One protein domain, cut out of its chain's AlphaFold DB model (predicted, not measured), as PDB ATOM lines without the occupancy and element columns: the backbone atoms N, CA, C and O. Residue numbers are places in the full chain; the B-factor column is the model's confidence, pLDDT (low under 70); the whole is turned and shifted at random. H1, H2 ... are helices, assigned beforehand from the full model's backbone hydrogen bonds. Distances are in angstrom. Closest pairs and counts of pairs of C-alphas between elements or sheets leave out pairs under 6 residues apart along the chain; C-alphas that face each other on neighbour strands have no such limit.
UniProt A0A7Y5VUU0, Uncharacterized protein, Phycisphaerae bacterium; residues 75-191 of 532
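AT A GLANCE: This is residues 75 to 191 of the 532 residues of an uncharacterized protein of Phycisphaerae bacterium (UniProt A0A7Y5VUU0). A loose three-helix bundle, H2, H3 and H4, is crossed on one side by a long helical hairpin, H5 and H6, while the short H1 packs on H2 and H3 at the other side. The small H7 folds back on the later part of H6. The printed part has 117 residues with seven named helices, H1 to H7 in order along the chain, and no named strand; the class is all helix. The whole is compact, with a radius of gyration of the C-alphas of 13.8 A, and rounded, spanning 37 by 33 by 25 A.

HOW THE PARTS SIT: The longest helix, H6, residues 163 to 180, is the hub and touches three others. It forms a hairpin with H5, residues 142 to 157: they run opposite ways at a shallow tilt of 7 degrees, with the closest C-alphas, of Gly 149 and Leu 170, 6.3 A apart. With residues 168 to 176 alone H6 touches H4, residues 126 to 137, at a steep tilt of 54 degrees; the closest C-alphas, of Ala 134 and Ala 172, are 4.9 A apart. H6 also forms a hairpin with H7, residues 185 to 190, at a steep tilt of 40 degrees; the closest C-alphas, of Arg 175 and Ala 185, are 5.1 A apart. H3, residues 105 to 120, is about perpendicular to H5 at 76 degrees and touches it with residues 105 to 109 alone; the C-alphas of Ala 105 and Ala 155 are closest, at 4.5 A. H2, residues 89 to 99, H3 and H4 are an up and down bundle, each running against the one before it. H2 and H4 touch, with the closest C-alphas, of Gly 94 and Ala 132, 5.1 A apart. H3 is close but not clearly touching to both H2 and H4. H1, residues 75 to 84, touches H2, the closest C-alphas, of Met 82 and Ala 92, being 5.7 A apart; it touches H3 through Val 75 and Asp 114, whose C-alphas are closest, at 5.9 A. H1 is apart from H4, H5, H6 and H7. In H1 to H7 every O i to N i+4 pair is within hydrogen-bond range.

IN THESE COORDINATES: H6 is 25.9 A from first to last C-alpha, H5 22.8 A, H3 22.2 A, H4 16.5 A, H2 15.5 A, H1 14.1 A and H7 8.1 A. H1 begins at C-alpha 75 (53.476, 53.272, 22.763). H6 begins at C-alpha 163 (49.981, 31.476, 21.445). H7 ends at C-alpha 190 (33.411, 31.944, 29.798).

THE WHOLE: The two C-alphas farthest apart, of Gly 86 and Ser 157, are 38.9 A apart. The printed part has no cut, and the six links between named helices are tight. The mean pLDDT of the printed part is 84.4; residues 185 and 187 to 189 are under 70.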
ATOM      1  N   VAL A  75      54.860  53.448  22.308       85.19
ATOM      2  CA  VAL A  75      53.476  53.272  22.763       85.19
ATOM      3  C   VAL A  75      53.267  53.836  24.169       85.19
ATOM      4  O   VAL A  75      52.279  54.535  24.391       85.19
ATOM      5  N   GLU A  76      54.204  53.637  25.098       81.94
ATOM      6  CA  GLU A  76      54.096  54.164  26.465       81.94
ATOM      7  C   GLU A  76      54.169  55.689  26.489       81.94
ATOM      8  O   GLU A  76      53.404  56.334  27.208       81.94
ATOM      9  N   ARG A  77      55.025  56.297  25.655       81.75
ATOM     10  CA  ARG A  77      55.063  57.761  25.496       81.75
ATOM     11  C   ARG A  77      53.765  58.293  24.908       81.75
ATOM     12  O   ARG A  77      53.238  59.305  25.375       81.75
ATOM     13  N   THR A  78      53.235  57.610  23.896       85.62
ATOM     14  CA  THR A  78      51.965  57.977  23.258       85.62
ATOM     15  C   THR A  78      50.813  57.891  24.255       85.62
ATOM     16  O   THR A  78      50.033  58.839  24.384       85.62
ATOM     17  N   PHE A  79      50.747  56.801  25.021       86.44
ATOM     18  CA  PHE A  79      49.763  56.600  26.078       86.44
ATOM     19  C   PHE A  79      49.892  57.666  27.172       86.44
ATOM     20  O   PHE A  79      48.915  58.352  27.476       86.44
ATOM     21  N   ALA A  80      51.095  57.894  27.707       80.31
ATOM     22  CA  ALA A  80      51.355  58.913  28.724       80.31
ATOM     23  C   ALA A  80      50.985  60.325  28.244       80.31
ATOM     24  O   ALA A  80      50.342  61.076  28.977       80.31
ATOM     25  N   SER A  81      51.293  60.673  26.990       82.69
ATOM     26  CA  SER A  81      50.896  61.954  26.393       82.69
ATOM     27  C   SER A  81      49.372  62.112  26.323       82.69
ATOM     28  O   SER A  81      48.841  63.177  26.644       82.69
ATOM     29  N   MET A  82      48.633  61.060  25.952       84.38
ATOM     30  CA  MET A  82      47.163  61.083  25.961       84.38
ATOM     31  C   MET A  82      46.602  61.263  27.379       84.38
ATOM     32  O   MET A  82      45.666  62.043  27.574       84.38
ATOM     33  N   ARG A  83      47.209  60.609  28.377       86.38
ATOM     34  CA  ARG A  83      46.838  60.749  29.795       86.38
ATOM     35  C   ARG A  83      47.100  62.167  30.311       86.38
ATOM     36  O   ARG A  83      46.239  62.734  30.978       86.38
ATOM     37  N   GLN A  84      48.226  62.780  29.937       78.00
ATOM     38  CA  GLN A  84      48.548  64.178  30.266       78.00
ATOM     39  C   GLN A  84      47.576  65.180  29.625       78.00
ATOM     40  O   GLN A  84      47.269  66.209  30.219       78.00
ATOM     41  N   LYS A  85      47.028  64.858  28.447       83.31
ATOM     42  CA  LYS A  85      45.959  65.637  27.795       83.31
ATOM     43  C   LYS A  85      44.578  65.451  28.445       83.31
ATOM     44  O   LYS A  85      43.593  65.964  27.922       83.31
ATOM     45  N   GLY A  86      44.491  64.725  29.561       83.06
ATOM     46  CA  GLY A  86      43.264  64.526  30.334       83.06
ATOM     47  C   GLY A  86      42.406  63.337  29.895       83.06
ATOM     48  O   GLY A  86      41.295  63.193  30.399       83.06
ATOM     49  N   GLN A  87      42.878  62.475  28.984       86.88
ATOM     50  CA  GLN A  87      42.136  61.264  28.615       86.88
ATOM     51  C   GLN A  87      42.222  60.212  29.725       86.88
ATOM     52  O   GLN A  87      43.282  60.009  30.328       86.88
ATOM     53  N   ASP A  88      41.120  59.505  29.985       87.88
ATOM     54  CA  ASP A  88      41.157  58.320  30.839       87.88
ATOM     55  C   ASP A  88      41.921  57.158  30.166       87.88
ATOM     56  O   ASP A  88      42.223  57.189  28.969       87.88
ATOM     57  N   ALA A  89      42.295  56.143  30.950       85.69
ATOM     58  CA  ALA A  89      43.068  55.005  30.447       85.69
ATOM     59  C   ALA A  89      42.319  54.235  29.346       85.69
ATOM     60  O   ALA A  89      42.935  53.827  28.365       85.69
ATOM     61  N   ALA A  90      40.997  54.090  29.471       88.62
ATOM     62  CA  ALA A  90      40.169  53.389  28.493       88.62
ATOM     63  C   ALA A  90      40.117  54.134  27.148       88.62
ATOM     64  O   ALA A  90      40.270  53.530  26.089       88.62
ATOM     65  N   THR A  91      39.969  55.457  27.183       92.06
ATOM     66  CA  THR A  91      39.930  56.328  26.004       92.06
ATOM     67  C   THR A  91      41.283  56.367  25.305       92.06
ATOM     68  O   THR A  91      41.341  56.224  24.083       92.06
ATOM     69  N   ALA A  92      42.373  56.516  26.066       91.75
ATOM     70  CA  ALA A  92      43.729  56.492  25.524       91.75
ATOM     71  C   ALA A  92      44.033  55.140  24.857       91.75
ATOM     72  O   ALA A  92      44.468  55.095  23.703       91.75
ATOM     73  N   LEU A  93      43.705  54.034  25.533       93.44
ATOM     74  CA  LEU A  93      43.873  52.683  25.000       93.44
ATOM     75  C   LEU A  93      43.028  52.459  23.743       93.44
ATOM     76  O   LEU A  93      43.524  51.948  22.745       93.44
ATOM     77  N   GLY A  94      41.774  52.915  23.749       93.25
ATOM     78  CA  GLY A  94      40.892  52.855  22.589       93.25
ATOM     79  C   GLY A  94      41.397  53.675  21.398       93.25
ATOM     80  O   GLY A  94      41.088  53.337  20.260       93.25
ATOM     81  N   ASN A  95      42.173  54.740  21.616       92.88
ATOM     82  CA  ASN A  95      42.778  55.525  20.537       92.88
ATOM     83  C   ASN A  95      44.023  54.844  19.959       92.88
ATOM     84  O   ASN A  95      44.148  54.772  18.738       92.88
ATOM     85  N   ILE A  96      44.882  54.265  20.804       92.62
ATOM     86  CA  ILE A  96      46.003  53.413  20.367       92.62
ATOM     87  C   ILE A  96      45.470  52.232  19.555       92.62
ATOM     88  O   ILE A  96      45.869  52.005  18.411       92.62
ATOM     89  N   ALA A  97      44.460  51.558  20.102       91.94
ATOM     90  CA  ALA A  97      43.779  50.467  19.443       91.94
ATOM     91  C   ALA A  97      43.011  50.903  18.196       91.94
ATOM     92  O   ALA A  97      42.634  50.022  17.458       91.94
ATOM     93  N   LYS A  98      42.760  52.182  17.897       91.31
ATOM     94  CA  LYS A  98      42.207  52.606  16.589       91.31
ATOM     95  C   LYS A  98      43.302  52.947  15.585       91.31
ATOM     96  O   LYS A  98      43.113  52.716  14.397       91.31
ATOM     97  N   ALA A  99      44.421  53.492  16.059       90.31
ATOM     98  CA  ALA A  99      45.523  53.950  15.221       90.31
ATOM     99  C   ALA A  99      46.351  52.805  14.618       90.31
ATOM    100  O   ALA A  99      46.962  52.985  13.569       90.31
ATOM    101  N   ALA A 100      46.373  51.630  15.254       89.94
ATOM    102  CA  ALA A 100      47.092  50.475  14.718       89.94
ATOM    103  C   ALA A 100      46.539  50.013  13.359       89.94
ATOM    104  O   ALA A 100      45.352  50.166  13.092       89.94
ATOM    105  N   ASN A 101      47.370  49.392  12.526       89.94
ATOM    106  CA  ASN A 101      46.921  48.697  11.322       89.94
ATOM    107  C   ASN A 101      46.505  47.266  11.698       89.94
ATOM    108  O   ASN A 101      47.280  46.575  12.345       89.94
ATOM    109  N   ILE A 102      45.310  46.822  11.308       90.31
ATOM    110  CA  ILE A 102      44.831  45.449  11.569       90.31
ATOM    111  C   ILE A 102      44.577  44.641  10.295       90.31
ATOM    112  O   ILE A 102      44.163  43.490  10.371       90.31
ATOM    113  N   ASP A 103      44.866  45.222   9.133       89.50
ATOM    114  CA  ASP A 103      44.628  44.604   7.827       89.50
ATOM    115  C   ASP A 103      45.795  43.687   7.414       89.50
ATOM    116  O   ASP A 103      45.792  43.083   6.342       89.50
ATOM    117  N   SER A 104      46.829  43.587   8.258       92.38
ATOM    118  CA  SER A 104      48.037  42.801   8.010       92.38
ATOM    119  C   SER A 104      48.542  42.111   9.276       92.38
ATOM    120  O   SER A 104      48.435  42.654  10.376       92.38
ATOM    121  N   ALA A 105      49.163  40.943   9.100       89.50
ATOM    122  CA  ALA A 105      49.809  40.189  10.173       89.50
ATOM    123  C   ALA A 105      50.835  41.026  10.965       89.50
ATOM    124  O   ALA A 105      50.859  40.963  12.193       89.50
ATOM    125  N   ASP A 106      51.634  41.856  10.286       89.75
ATOM    126  CA  ASP A 106      52.643  42.707  10.938       89.75
ATOM    127  C   ASP A 106      51.989  43.820  11.770       89.75
ATOM    128  O   ASP A 106      52.439  44.135  12.872       89.75
ATOM    129  N   GLY A 107      50.889  44.389  11.268       90.25
ATOM    130  CA  GLY A 107      50.110  45.393  11.986       90.25
ATOM    131  C   GLY A 107      49.447  44.834  13.249       90.25
ATOM    132  O   GLY A 107      49.539  45.449  14.312       90.25
ATOM    133  N   ILE A 108      48.845  43.642  13.158       91.06
ATOM    134  CA  ILE A 108      48.267  42.941  14.314       91.06
ATOM    135  C   ILE A 108      49.358  42.581  15.324       91.06
ATOM    136  O   ILE A 108      49.173  42.804  16.519       91.06
ATOM    137  N   GLY A 109      50.504  42.079  14.855       88.19
ATOM    138  CA  GLY A 109      51.650  41.787  15.711       88.19
ATOM    139  C   GLY A 109      52.124  43.018  16.478       88.19
ATOM    140  O   GLY A 109      52.248  42.964  17.701       88.19
ATOM    141  N   LYS A 110      52.284  44.155  15.785       90.44
ATOM    142  CA  LYS A 110      52.643  45.429  16.419       90.44
ATOM    143  C   LYS A 110      51.599  45.873  17.440       90.44
ATOM    144  O   LYS A 110      51.970  46.203  18.558       90.44
ATOM    145  N   LEU A 111      50.308  45.839  17.097       92.75
ATOM    146  CA  LEU A 111      49.235  46.208  18.025       92.75
ATOM    147  C   LEU A 111      49.280  45.367  19.303       92.75
ATOM    148  O   LEU A 111      49.193  45.910  20.399       92.75
ATOM    149  N   ILE A 112      49.405  44.048  19.179       89.88
ATOM    150  CA  ILE A 112      49.389  43.166  20.346       89.88
ATOM    151  C   ILE A 112      50.657  43.345  21.190       89.88
ATOM    152  O   ILE A 112      50.563  43.353  22.417       89.88
ATOM    153  N   ALA A 113      51.817  43.549  20.562       87.19
ATOM    154  CA  ALA A 113      53.053  43.882  21.266       87.19
ATOM    155  C   ALA A 113      52.937  45.219  22.017       87.19
ATOM    156  O   ALA A 113      53.243  45.280  23.204       87.19
ATOM    157  N   ASP A 114      52.417  46.255  21.358       90.12
ATOM    158  CA  ASP A 114      52.196  47.580  21.940       90.12
ATOM    159  C   ASP A 114      51.262  47.501  23.164       90.12
ATOM    160  O   ASP A 114      51.543  48.077  24.215       90.12
ATOM    161  N   LEU A 115      50.171  46.736  23.070       90.44
ATOM    162  CA  LEU A 115      49.243  46.519  24.186       90.44
ATOM    163  C   LEU A 115      49.884  45.719  25.329       90.44
ATOM    164  O   LEU A 115      49.629  46.014  26.498       90.44
ATOM    165  N   ASP A 116      50.718  44.727  25.018       85.06
ATOM    166  CA  ASP A 116      51.413  43.946  26.039       85.06
ATOM    167  C   ASP A 116      52.480  44.770  26.768       85.06
ATOM    168  O   ASP A 116      52.597  44.650  27.983       85.06
ATOM    169  N   ILE A 117      53.179  45.674  26.077       84.12
ATOM    170  CA  ILE A 117      54.106  46.620  26.713       84.12
ATOM    171  C   ILE A 117      53.362  47.494  27.733       84.12
ATOM    172  O   ILE A 117      53.773  47.572  28.890       84.12
ATOM    173  N   LEU A 118      52.210  48.070  27.362       84.75
ATOM    174  CA  LEU A 118      51.397  48.869  28.293       84.75
ATOM    175  C   LEU A 118      50.918  48.049  29.507       84.75
ATOM    176  O   LEU A 118      50.823  48.572  30.621       84.75
ATOM    177  N   ARG A 119      50.613  46.760  29.307       83.44
ATOM    178  CA  ARG A 119      50.239  45.834  30.387       83.44
ATOM    179  C   ARG A 119      51.417  45.547  31.315       83.44
ATOM    180  O   ARG A 119      51.248  45.556  32.531       83.44
ATOM    181  N   GLN A 120      52.592  45.270  30.752       78.19
ATOM    182  CA  GLN A 120      53.816  44.987  31.503       78.19
ATOM    183  C   GLN A 120      54.272  46.208  32.309       78.19
ATOM    184  O   GLN A 120      54.666  46.058  33.463       78.19
ATOM    185  N   GLY A 121      54.104  47.413  31.758       70.31
ATOM    186  CA  GLY A 121      54.304  48.680  32.464       70.31
ATOM    187  C   GLY A 121      53.233  49.003  33.518       70.31
ATOM    188  O   GLY A 121      53.234  50.106  34.062       70.31
ATOM    189  N   ALA A 122      52.293  48.084  33.787       70.38
ATOM    190  CA  ALA A 122      51.155  48.251  34.699       70.38
ATOM    191  C   ALA A 122      50.289  49.495  34.410       70.38
ATOM    192  O   ALA A 122      49.581  49.996  35.287       70.38
ATOM    193  N   GLN A 123      50.322  49.998  33.172       76.62
ATOM    194  CA  GLN A 123      49.572  51.180  32.750       76.62
ATOM    195  C   GLN A 123      48.113  50.842  32.419       76.62
ATOM    196  O   GLN A 123      47.238  51.708  32.517       76.62
ATOM    197  N   VAL A 124      47.854  49.585  32.043       79.12
ATOM    198  CA  VAL A 124      46.528  49.041  31.722       79.12
ATOM    199  C   VAL A 124      46.375  47.601  32.216       79.12
ATOM    200  O   VAL A 124      47.353  46.873  32.383       79.12
ATOM    201  N   THR A 125      45.133  47.168  32.429       79.44
ATOM    202  CA  THR A 125      44.806  45.780  32.794       79.44
ATOM    203  C   THR A 125      44.507  44.922  31.563       79.44
ATOM    204  O   THR A 125      44.132  45.427  30.503       79.44
ATOM    205  N   GLY A 126      44.602  43.594  31.706       77.56
ATOM    206  CA  GLY A 126      44.213  42.661  30.638       77.56
ATOM    207  C   GLY A 126      42.752  42.829  30.204       77.56
ATOM    208  O   GLY A 126      42.451  42.780  29.016       77.56
ATOM    209  N   GLN A 127      41.862  43.134  31.150       77.88
ATOM    210  CA  GLN A 127      40.452  43.390  30.861       77.88
ATOM    211  C   GLN A 127      40.254  44.686  30.060       77.88
ATOM    212  O   GLN A 127      39.457  44.718  29.129       77.88
ATOM    213  N   GLN A 128      41.018  45.744  30.355       83.44
ATOM    214  CA  GLN A 128      40.985  46.975  29.556       83.44
ATOM    215  C   GLN A 128      41.453  46.726  28.115       83.44
ATOM    216  O   GLN A 128      40.840  47.245  27.183       83.44
ATOM    217  N   ILE A 129      42.486  45.899  27.927       88.88
ATOM    218  CA  ILE A 129      42.979  45.488  26.602       88.88
ATOM    219  C   ILE A 129      41.915  44.712  25.829       88.88
ATOM    220  O   ILE A 129      41.636  45.046  24.677       88.88
ATOM    221  N   GLN A 130      41.290  43.716  26.461       82.44
ATOM    222  CA  GLN A 130      40.211  42.936  25.850       82.44
ATOM    223  C   GLN A 130      39.051  43.833  25.406       82.44
ATOM    224  O   GLN A 130      38.605  43.732  24.263       82.44
ATOM    225  N   THR A 131      38.607  44.751  26.267       83.88
ATOM    226  CA  THR A 131      37.533  45.699  25.942       83.88
ATOM    227  C   THR A 131      37.919  46.614  24.781       83.88
ATOM    228  O   THR A 131      37.147  46.755  23.836       83.88
ATOM    229  N   ALA A 132      39.126  47.191  24.794       90.31
ATOM    230  CA  ALA A 132      39.578  48.085  23.727       90.31
ATOM    231  C   ALA A 132      39.684  47.378  22.365       90.31
ATOM    232  O   ALA A 132      39.316  47.957  21.339       90.31
ATOM    233  N   LEU A 133      40.149  46.123  22.344       91.12
ATOM    234  CA  LEU A 133      40.181  45.301  21.134       91.12
ATOM    235  C   LEU A 133      38.765  44.951  20.660       91.12
ATOM    236  O   LEU A 133      38.455  45.164  19.489       91.12
ATOM    237  N   ALA A 134      37.881  44.492  21.549       85.56
ATOM    238  CA  ALA A 134      36.495  44.177  21.201       85.56
ATOM    239  C   ALA A 134      35.753  45.401  20.629       85.56
ATOM    240  O   ALA A 134      35.107  45.302  19.584       85.56
ATOM    241  N   ASP A 135      35.914  46.578  21.243       87.81
ATOM    242  CA  ASP A 135      35.329  47.839  20.772       87.81
ATOM    243  C   ASP A 135      35.860  48.269  19.400       87.81
ATOM    244  O   ASP A 135      35.126  48.867  18.600       87.81
ATOM    245  N   ARG A 136      37.134  47.970  19.106       90.50
ATOM    246  CA  ARG A 136      37.716  48.179  17.778       90.50
ATOM    247  C   ARG A 136      37.065  47.243  16.759       90.50
ATOM    248  O   ARG A 136      36.570  47.707  15.731       90.50
ATOM    249  N   LEU A 137      37.048  45.946  17.055       90.94
ATOM    250  CA  LEU A 137      36.596  44.897  16.138       90.94
ATOM    251  C   LEU A 137      35.086  44.963  15.867       90.94
ATOM    252  O   LEU A 137      34.647  44.696  14.751       90.94
ATOM    253  N   LYS A 138      34.283  45.423  16.834       86.38
ATOM    254  CA  LYS A 138      32.829  45.619  16.684       86.38
ATOM    255  C   LYS A 138      32.446  46.524  15.501       86.38
ATOM    256  O   LYS A 138      31.326  46.429  14.991       86.38
ATOM    257  N   LYS A 139      33.347  47.409  15.061       85.56
ATOM    258  CA  LYS A 139      33.105  48.374  13.972       85.56
ATOM    259  C   LYS A 139      33.437  47.848  12.571       85.56
ATOM    260  O   LYS A 139      33.072  48.503  11.603       85.56
ATOM    261  N   LEU A 140      34.100  46.700  12.458       88.62
ATOM    262  CA  LEU A 140      34.599  46.130  11.193       88.62
ATOM    263  C   LEU A 140      33.539  45.316  10.470       88.62
ATOM    264  O   LEU A 140      32.733  44.725  11.157       88.62
ATOM    265  N   SER A 141      33.497  45.188   9.145       88.69
ATOM    266  CA  SER A 141      32.509  44.291   8.511       88.69
ATOM    267  C   SER A 141      32.700  42.814   8.927       88.69
ATOM    268  O   SER A 141      33.669  42.466   9.601       88.69
ATOM    269  N   ASN A 142      31.766  41.918   8.586       82.88
ATOM    270  CA  ASN A 142      31.963  40.485   8.865       82.88
ATOM    271  C   ASN A 142      33.168  39.921   8.098       82.88
ATOM    272  O   ASN A 142      33.888  39.084   8.632       82.88
ATOM    273  N   GLU A 143      33.392  40.417   6.881       87.31
ATOM    274  CA  GLU A 143      34.543  40.069   6.047       87.31
ATOM    275  C   GLU A 143      35.844  40.552   6.699       87.31
ATOM    276  O   GLU A 143      36.773  39.767   6.861       87.31
ATOM    277  N   ASP A 144      35.879  41.794   7.185       90.50
ATOM    278  CA  ASP A 144      37.045  42.358   7.881       90.50
ATOM    279  C   ASP A 144      37.322  41.657   9.220       90.50
ATOM    280  O   ASP A 144      38.471  41.458   9.608       90.50
ATOM    281  N   LEU A 145      36.272  41.258   9.944       88.88
ATOM    282  CA  LEU A 145      36.394  40.528  11.205       88.88
ATOM    283  C   LEU A 145      36.932  39.109  10.974       88.88
ATOM    284  O   LEU A 145      37.740  38.628  11.768       88.88
ATOM    285  N   GLN A 146      36.534  38.447   9.882       86.88
ATOM    286  CA  GLN A 146      37.140  37.183   9.452       86.88
ATOM    287  C   GLN A 146      38.590  37.379   8.998       86.88
ATOM    288  O   GLN A 146      39.461  36.602   9.393       86.88
ATOM    289  N   ALA A 147      38.863  38.432   8.225       90.00
ATOM    290  CA  ALA A 147      40.208  38.772   7.783       90.00
ATOM    291  C   ALA A 147      41.141  39.007   8.977       90.00
ATOM    292  O   ALA A 147      42.242  38.466   8.988       90.00
ATOM    293  N   PHE A 148      40.690  39.715  10.015       93.62
ATOM    294  CA  PHE A 148      41.450  39.911  11.250       93.62
ATOM    295  C   PHE A 148      41.910  38.585  11.878       93.62
ATOM    296  O   PHE A 148      43.087  38.451  12.208       93.62
ATOM    297  N   GLY A 149      41.021  37.592  11.991       84.19
ATOM    298  CA  GLY A 149      41.368  36.264  12.517       84.19
ATOM    299  C   GLY A 149      42.442  35.561  11.693       84.19
ATOM    300  O   GLY A 149      43.447  35.105  12.234       84.19
ATOM    301  N   ILE A 150      42.287  35.570  10.366       90.12
ATOM    302  CA  ILE A 150      43.265  34.995   9.429       90.12
ATOM    303  C   ILE A 150      44.622  35.706   9.559       90.12
ATOM    304  O   ILE A 150      45.672  35.064   9.593       90.12
ATOM    305  N   GLN A 151      44.627  37.038   9.658       91.62
ATOM    306  CA  GLN A 151      45.853  37.818   9.835       91.62
ATOM    307  C   GLN A 151      46.509  37.554  11.202       91.62
ATOM    308  O   GLN A 151      47.735  37.489  11.272       91.62
ATOM    309  N   ALA A 152      45.728  37.351  12.267       88.69
ATOM    310  CA  ALA A 152      46.238  36.992  13.588       88.69
ATOM    311  C   ALA A 152      46.872  35.589  13.592       88.69
ATOM    312  O   ALA A 152      47.985  35.418  14.090       88.69
ATOM    313  N   GLU A 153      46.231  34.599  12.966       84.25
ATOM    314  CA  GLU A 153      46.797  33.256  12.783       84.25
ATOM    315  C   GLU A 153      48.086  33.286  11.952       84.25
ATOM    316  O   GLU A 153      49.055  32.587  12.266       84.25
ATOM    317  N   MET A 154      48.146  34.134  10.921       87.44
ATOM    318  CA  MET A 154      49.371  34.350  10.152       87.44
ATOM    319  C   MET A 154      50.463  35.033  10.976       87.44
ATOM    320  O   MET A 154      51.624  34.643  10.865       87.44
ATOM    321  N   ALA A 155      50.124  36.017  11.811       89.31
ATOM    322  CA  ALA A 155      51.077  36.654  12.720       89.31
ATOM    323  C   ALA A 155      51.666  35.632  13.703       89.31
ATOM    324  O   ALA A 155      52.879  35.608  13.913       89.31
ATOM    325  N   PHE A 156      50.835  34.734  14.237       90.06
ATOM    326  CA  PHE A 156      51.283  33.635  15.093       90.06
ATOM    327  C   PHE A 156      52.175  32.649  14.335       90.06
ATOM    328  O   PHE A 156      53.274  32.330  14.783       90.06
ATOM    329  N   SER A 157      51.748  32.223  13.144       88.88
ATOM    330  CA  SER A 157      52.499  31.283  12.300       88.88
ATOM    331  C   SER A 157      53.871  31.826  11.884       88.88
ATOM    332  O   SER A 157      54.803  31.058  11.663       88.88
ATOM    333  N   ARG A 158      54.010  33.154  11.794       89.12
ATOM    334  CA  ARG A 158      55.275  33.857  11.516       89.12
ATOM    335  C   ARG A 158      56.100  34.157  12.774       89.12
ATOM    336  O   ARG A 158      57.186  34.714  12.651       89.12
ATOM    337  N   GLY A 159      55.601  33.822  13.964       82.75
ATOM    338  CA  GLY A 159      56.258  34.094  15.244       82.75
ATOM    339  C   GLY A 159      56.201  35.558  15.699       82.75
ATOM    340  O   GLY A 159      56.903  35.920  16.637       82.75
ATOM    341  N   ALA A 160      55.382  36.400  15.061       83.31
ATOM    342  CA  ALA A 160      55.210  37.803  15.445       83.31
ATOM    343  C   ALA A 160      54.394  37.965  16.739       83.31
ATOM    344  O   ALA A 160      54.517  38.983  17.417       83.31
ATOM    345  N   ILE A 161      53.572  36.967  17.082       85.94
ATOM    346  CA  ILE A 161      52.825  36.895  18.342       85.94
ATOM    347  C   ILE A 161      52.915  35.494  18.951       85.94
ATOM    348  O   ILE A 161      53.097  34.504  18.245       85.94
ATOM    349  N   SER A 162      52.759  35.406  20.270       83.00
ATOM    350  CA  SER A 162      52.709  34.147  21.018       83.00
ATOM    351  C   SER A 162      51.336  33.467  20.941       83.00
ATOM    352  O   SER A 162      50.340  34.072  20.550       83.00
ATOM    353  N   ALA A 163      51.252  32.206  21.380       76.88
ATOM    354  CA  ALA A 163      49.981  31.476  21.445       76.88
ATOM    355  C   ALA A 163      48.970  32.145  22.396       76.88
ATOM    356  O   ALA A 163      47.778  32.201  22.107       76.88
ATOM    357  N   GLN A 164      49.451  32.708  23.509       74.56
ATOM    358  CA  GLN A 164      48.616  33.474  24.436       74.56
ATOM    359  C   GLN A 164      48.078  34.747  23.771       74.56
ATOM    360  O   GLN A 164      46.904  35.077  23.911       74.56
ATOM    361  N   GLN A 165      48.932  35.447  23.024       82.62
ATOM    362  CA  GLN A 165      48.570  36.657  22.289       82.62
ATOM    363  C   GLN A 165      47.582  36.368  21.147       82.62
ATOM    364  O   GLN A 165      46.630  37.127  20.965       82.62
ATOM    365  N   LEU A 166      47.743  35.244  20.441       82.88
ATOM    366  CA  LEU A 166      46.756  34.754  19.477       82.88
ATOM    367  C   LEU A 166      45.410  34.474  20.160       82.88
ATOM    368  O   LEU A 166      44.375  34.898  19.655       82.88
ATOM    369  N   GLY A 167      45.421  33.825  21.329       77.62
ATOM    370  CA  GLY A 167      44.212  33.579  22.117       77.62
ATOM    371  C   GLY A 167      43.452  34.865  22.453       77.62
ATOM    372  O   GLY A 167      42.243  34.922  22.262       77.62
ATOM    373  N   VAL A 168      44.155  35.928  22.862       79.88
ATOM    374  CA  VAL A 168      43.545  37.247  23.125       79.88
ATOM    375  C   VAL A 168      42.923  37.851  21.859       79.88
ATOM    376  O   VAL A 168      41.838  38.428  21.929       79.88
ATOM    377  N   ALA A 169      43.578  37.716  20.703       84.44
ATOM    378  CA  ALA A 169      43.057  38.221  19.434       84.44
ATOM    379  C   ALA A 169      41.786  37.476  18.993       84.44
ATOM    380  O   ALA A 169      40.782  38.111  18.665       84.44
ATOM    381  N   LEU A 170      41.808  36.140  19.029       83.12
ATOM    382  CA  LEU A 170      40.662  35.305  18.658       83.12
ATOM    383  C   LEU A 170      39.490  35.471  19.638       83.12
ATOM    384  O   LEU A 170      38.338  35.525  19.209       83.12
ATOM    385  N   ASP A 171      39.769  35.638  20.934       81.12
ATOM    386  CA  ASP A 171      38.753  35.955  21.942       81.12
ATOM    387  C   ASP A 171      38.088  37.309  21.648       81.12
ATOM    388  O   ASP A 171      36.863  37.412  21.600       81.12
ATOM    389  N   ALA A 172      38.873  38.347  21.339       85.75
ATOM    390  CA  ALA A 172      38.333  39.650  20.952       85.75
ATOM    391  C   ALA A 172      37.471  39.578  19.675       85.75
ATOM    392  O   ALA A 172      36.425  40.229  19.597       85.75
ATOM    393  N   GLN A 173      37.873  38.764  18.692       83.56
ATOM    394  CA  GLN A 173      37.096  38.509  17.475       83.56
ATOM    395  C   GLN A 173      35.758  37.826  17.793       83.56
ATOM    396  O   GLN A 173      34.708  38.272  17.320       83.56
ATOM    397  N   ALA A 174      35.776  36.780  18.623       78.38
ATOM    398  CA  ALA A 174      34.574  36.073  19.048       78.38
ATOM    399  C   ALA A 174      33.629  36.993  19.836       78.38
ATOM    400  O   ALA A 174      32.427  37.025  19.567       78.38
ATOM    401  N   ARG A 175      34.167  37.826  20.737       80.75
ATOM    402  CA  ARG A 175      33.408  38.838  21.488       80.75
ATOM    403  C   ARG A 175      32.715  39.833  20.570       80.75
ATOM    404  O   ARG A 175      31.527  40.099  20.745       80.75
ATOM    405  N   ALA A 176      33.422  40.353  19.569       85.81
ATOM    406  CA  ALA A 176      32.843  41.275  18.597       85.81
ATOM    407  C   ALA A 176      31.715  40.619  17.776       85.81
ATOM    408  O   ALA A 176      30.689  41.258  17.528       85.81
ATOM    409  N   ALA A 177      31.858  39.342  17.406       80.19
ATOM    410  CA  ALA A 177      30.808  38.586  16.725       80.19
ATOM    411  C   ALA A 177      29.579  38.347  17.626       80.19
ATOM    412  O   ALA A 177      28.450  38.607  17.211       80.19
ATOM    413  N   LEU A 178      29.783  37.927  18.878       77.25
ATOM    414  CA  LEU A 178      28.711  37.678  19.851       77.25
ATOM    415  C   LEU A 178      27.927  38.953  20.183       77.25
ATOM    416  O   LEU A 178      26.696  38.953  20.145       77.25
ATOM    417  N   GLN A 179      28.625  40.071  20.393       80.25
ATOM    418  CA  GLN A 179      27.990  41.365  20.644       80.25
ATOM    419  C   GLN A 179      27.102  41.829  19.481       80.25
ATOM    420  O   GLN A 179      26.081  42.476  19.710       80.25
ATOM    421  N   ARG A 180      27.455  41.506  18.230       78.38
ATOM    422  CA  ARG A 180      26.616  41.807  17.055       78.38
ATOM    423  C   ARG A 180      25.342  40.992  17.000       78.38
ATOM    424  O   ARG A 180      24.326  41.489  16.526       78.38
ATOM    425  N   LEU A 181      25.406  39.763  17.494       79.31
ATOM    426  CA  LEU A 181      24.249  38.891  17.649       79.31
ATOM    427  C   LEU A 181      23.402  39.270  18.876       79.31
ATOM    428  O   LEU A 181      22.377  38.643  19.120       79.31
ATOM    429  N   GLY A 182      23.812  40.288  19.646       74.56
ATOM    430  CA  GLY A 182      23.150  40.680  20.891       74.56
ATOM    431  C   GLY A 182      23.337  39.664  22.020       74.56
ATOM    432  O   GLY A 182      22.581  39.689  22.987       74.56
ATOM    433  N   VAL A 183      24.320  38.767  21.896       77.12
ATOM    434  CA  VAL A 183      24.650  37.752  22.898       77.12
ATOM    435  C   VAL A 183      25.674  38.327  23.874       77.12
ATOM    436  O   VAL A 183      26.628  38.994  23.464       77.12
ATOM    437  N   ASP A 184      25.483  38.064  25.167       73.12
ATOM    438  CA  ASP A 184      26.480  38.382  26.189       73.12
ATOM    439  C   ASP A 184      27.736  37.536  25.938       73.12
ATOM    440  O   ASP A 184      27.731  36.311  26.085       73.12
ATOM    441  N   ALA A 185      28.796  38.203  25.486       69.88
ATOM    442  CA  ALA A 185      30.021  37.541  25.079       69.88
ATOM    443  C   ALA A 185      30.772  36.919  26.258       69.88
ATOM    444  O   ALA A 185      31.395  35.876  26.084       69.88
ATOM    445  N   ASP A 186      30.692  37.521  27.448       70.75
ATOM    446  CA  ASP A 186      31.302  36.949  28.644       70.75
ATOM    447  C   ASP A 186      30.607  35.636  28.999       70.75
ATOM    448  O   ASP A 186      31.274  34.610  29.143       70.75
ATOM    449  N   VAL A 187      29.271  35.628  29.008       69.81
ATOM    450  CA  VAL A 187      28.495  34.411  29.291       69.81
ATOM    451  C   VAL A 187      28.751  33.337  28.236       69.81
ATOM    452  O   VAL A 187      28.934  32.173  28.578       69.81
ATOM    453  N   ALA A 188      28.795  33.704  26.957       66.62
ATOM    454  CA  ALA A 188      28.965  32.742  25.874       66.62
ATOM    455  C   ALA A 188      30.378  32.136  25.797       66.62
ATOM    456  O   ALA A 188      30.511  30.975  25.418       66.62
ATOM    457  N   LEU A 189      31.422  32.896  26.142       68.19
ATOM    458  CA  LEU A 189      32.812  32.437  26.043       68.19
ATOM    459  C   LEU A 189      33.321  31.814  27.339       68.19
ATOM    460  O   LEU A 189      34.110  30.874  27.300       68.19
ATOM    461  N   THR A 190      32.881  32.335  28.483       72.44
ATOM    462  CA  THR A 190      33.411  31.944  29.798       72.44
ATOM    463  C   THR A 190      32.387  31.247  30.683       72.44
ATOM    464  O   THR A 190      32.759  30.687  31.708       72.44
ATOM    465  N   GLY A 191      31.099  31.285  30.328       70.69
ATOM    466  CA  GLY A 191      30.019  30.850  31.217       70.69
ATOM    467  C   GLY A 191      29.738  31.820  32.373       70.69
ATOM    468  O   GLY A 191      28.887  31.520  33.214       70.69
TER     469      GLY A 191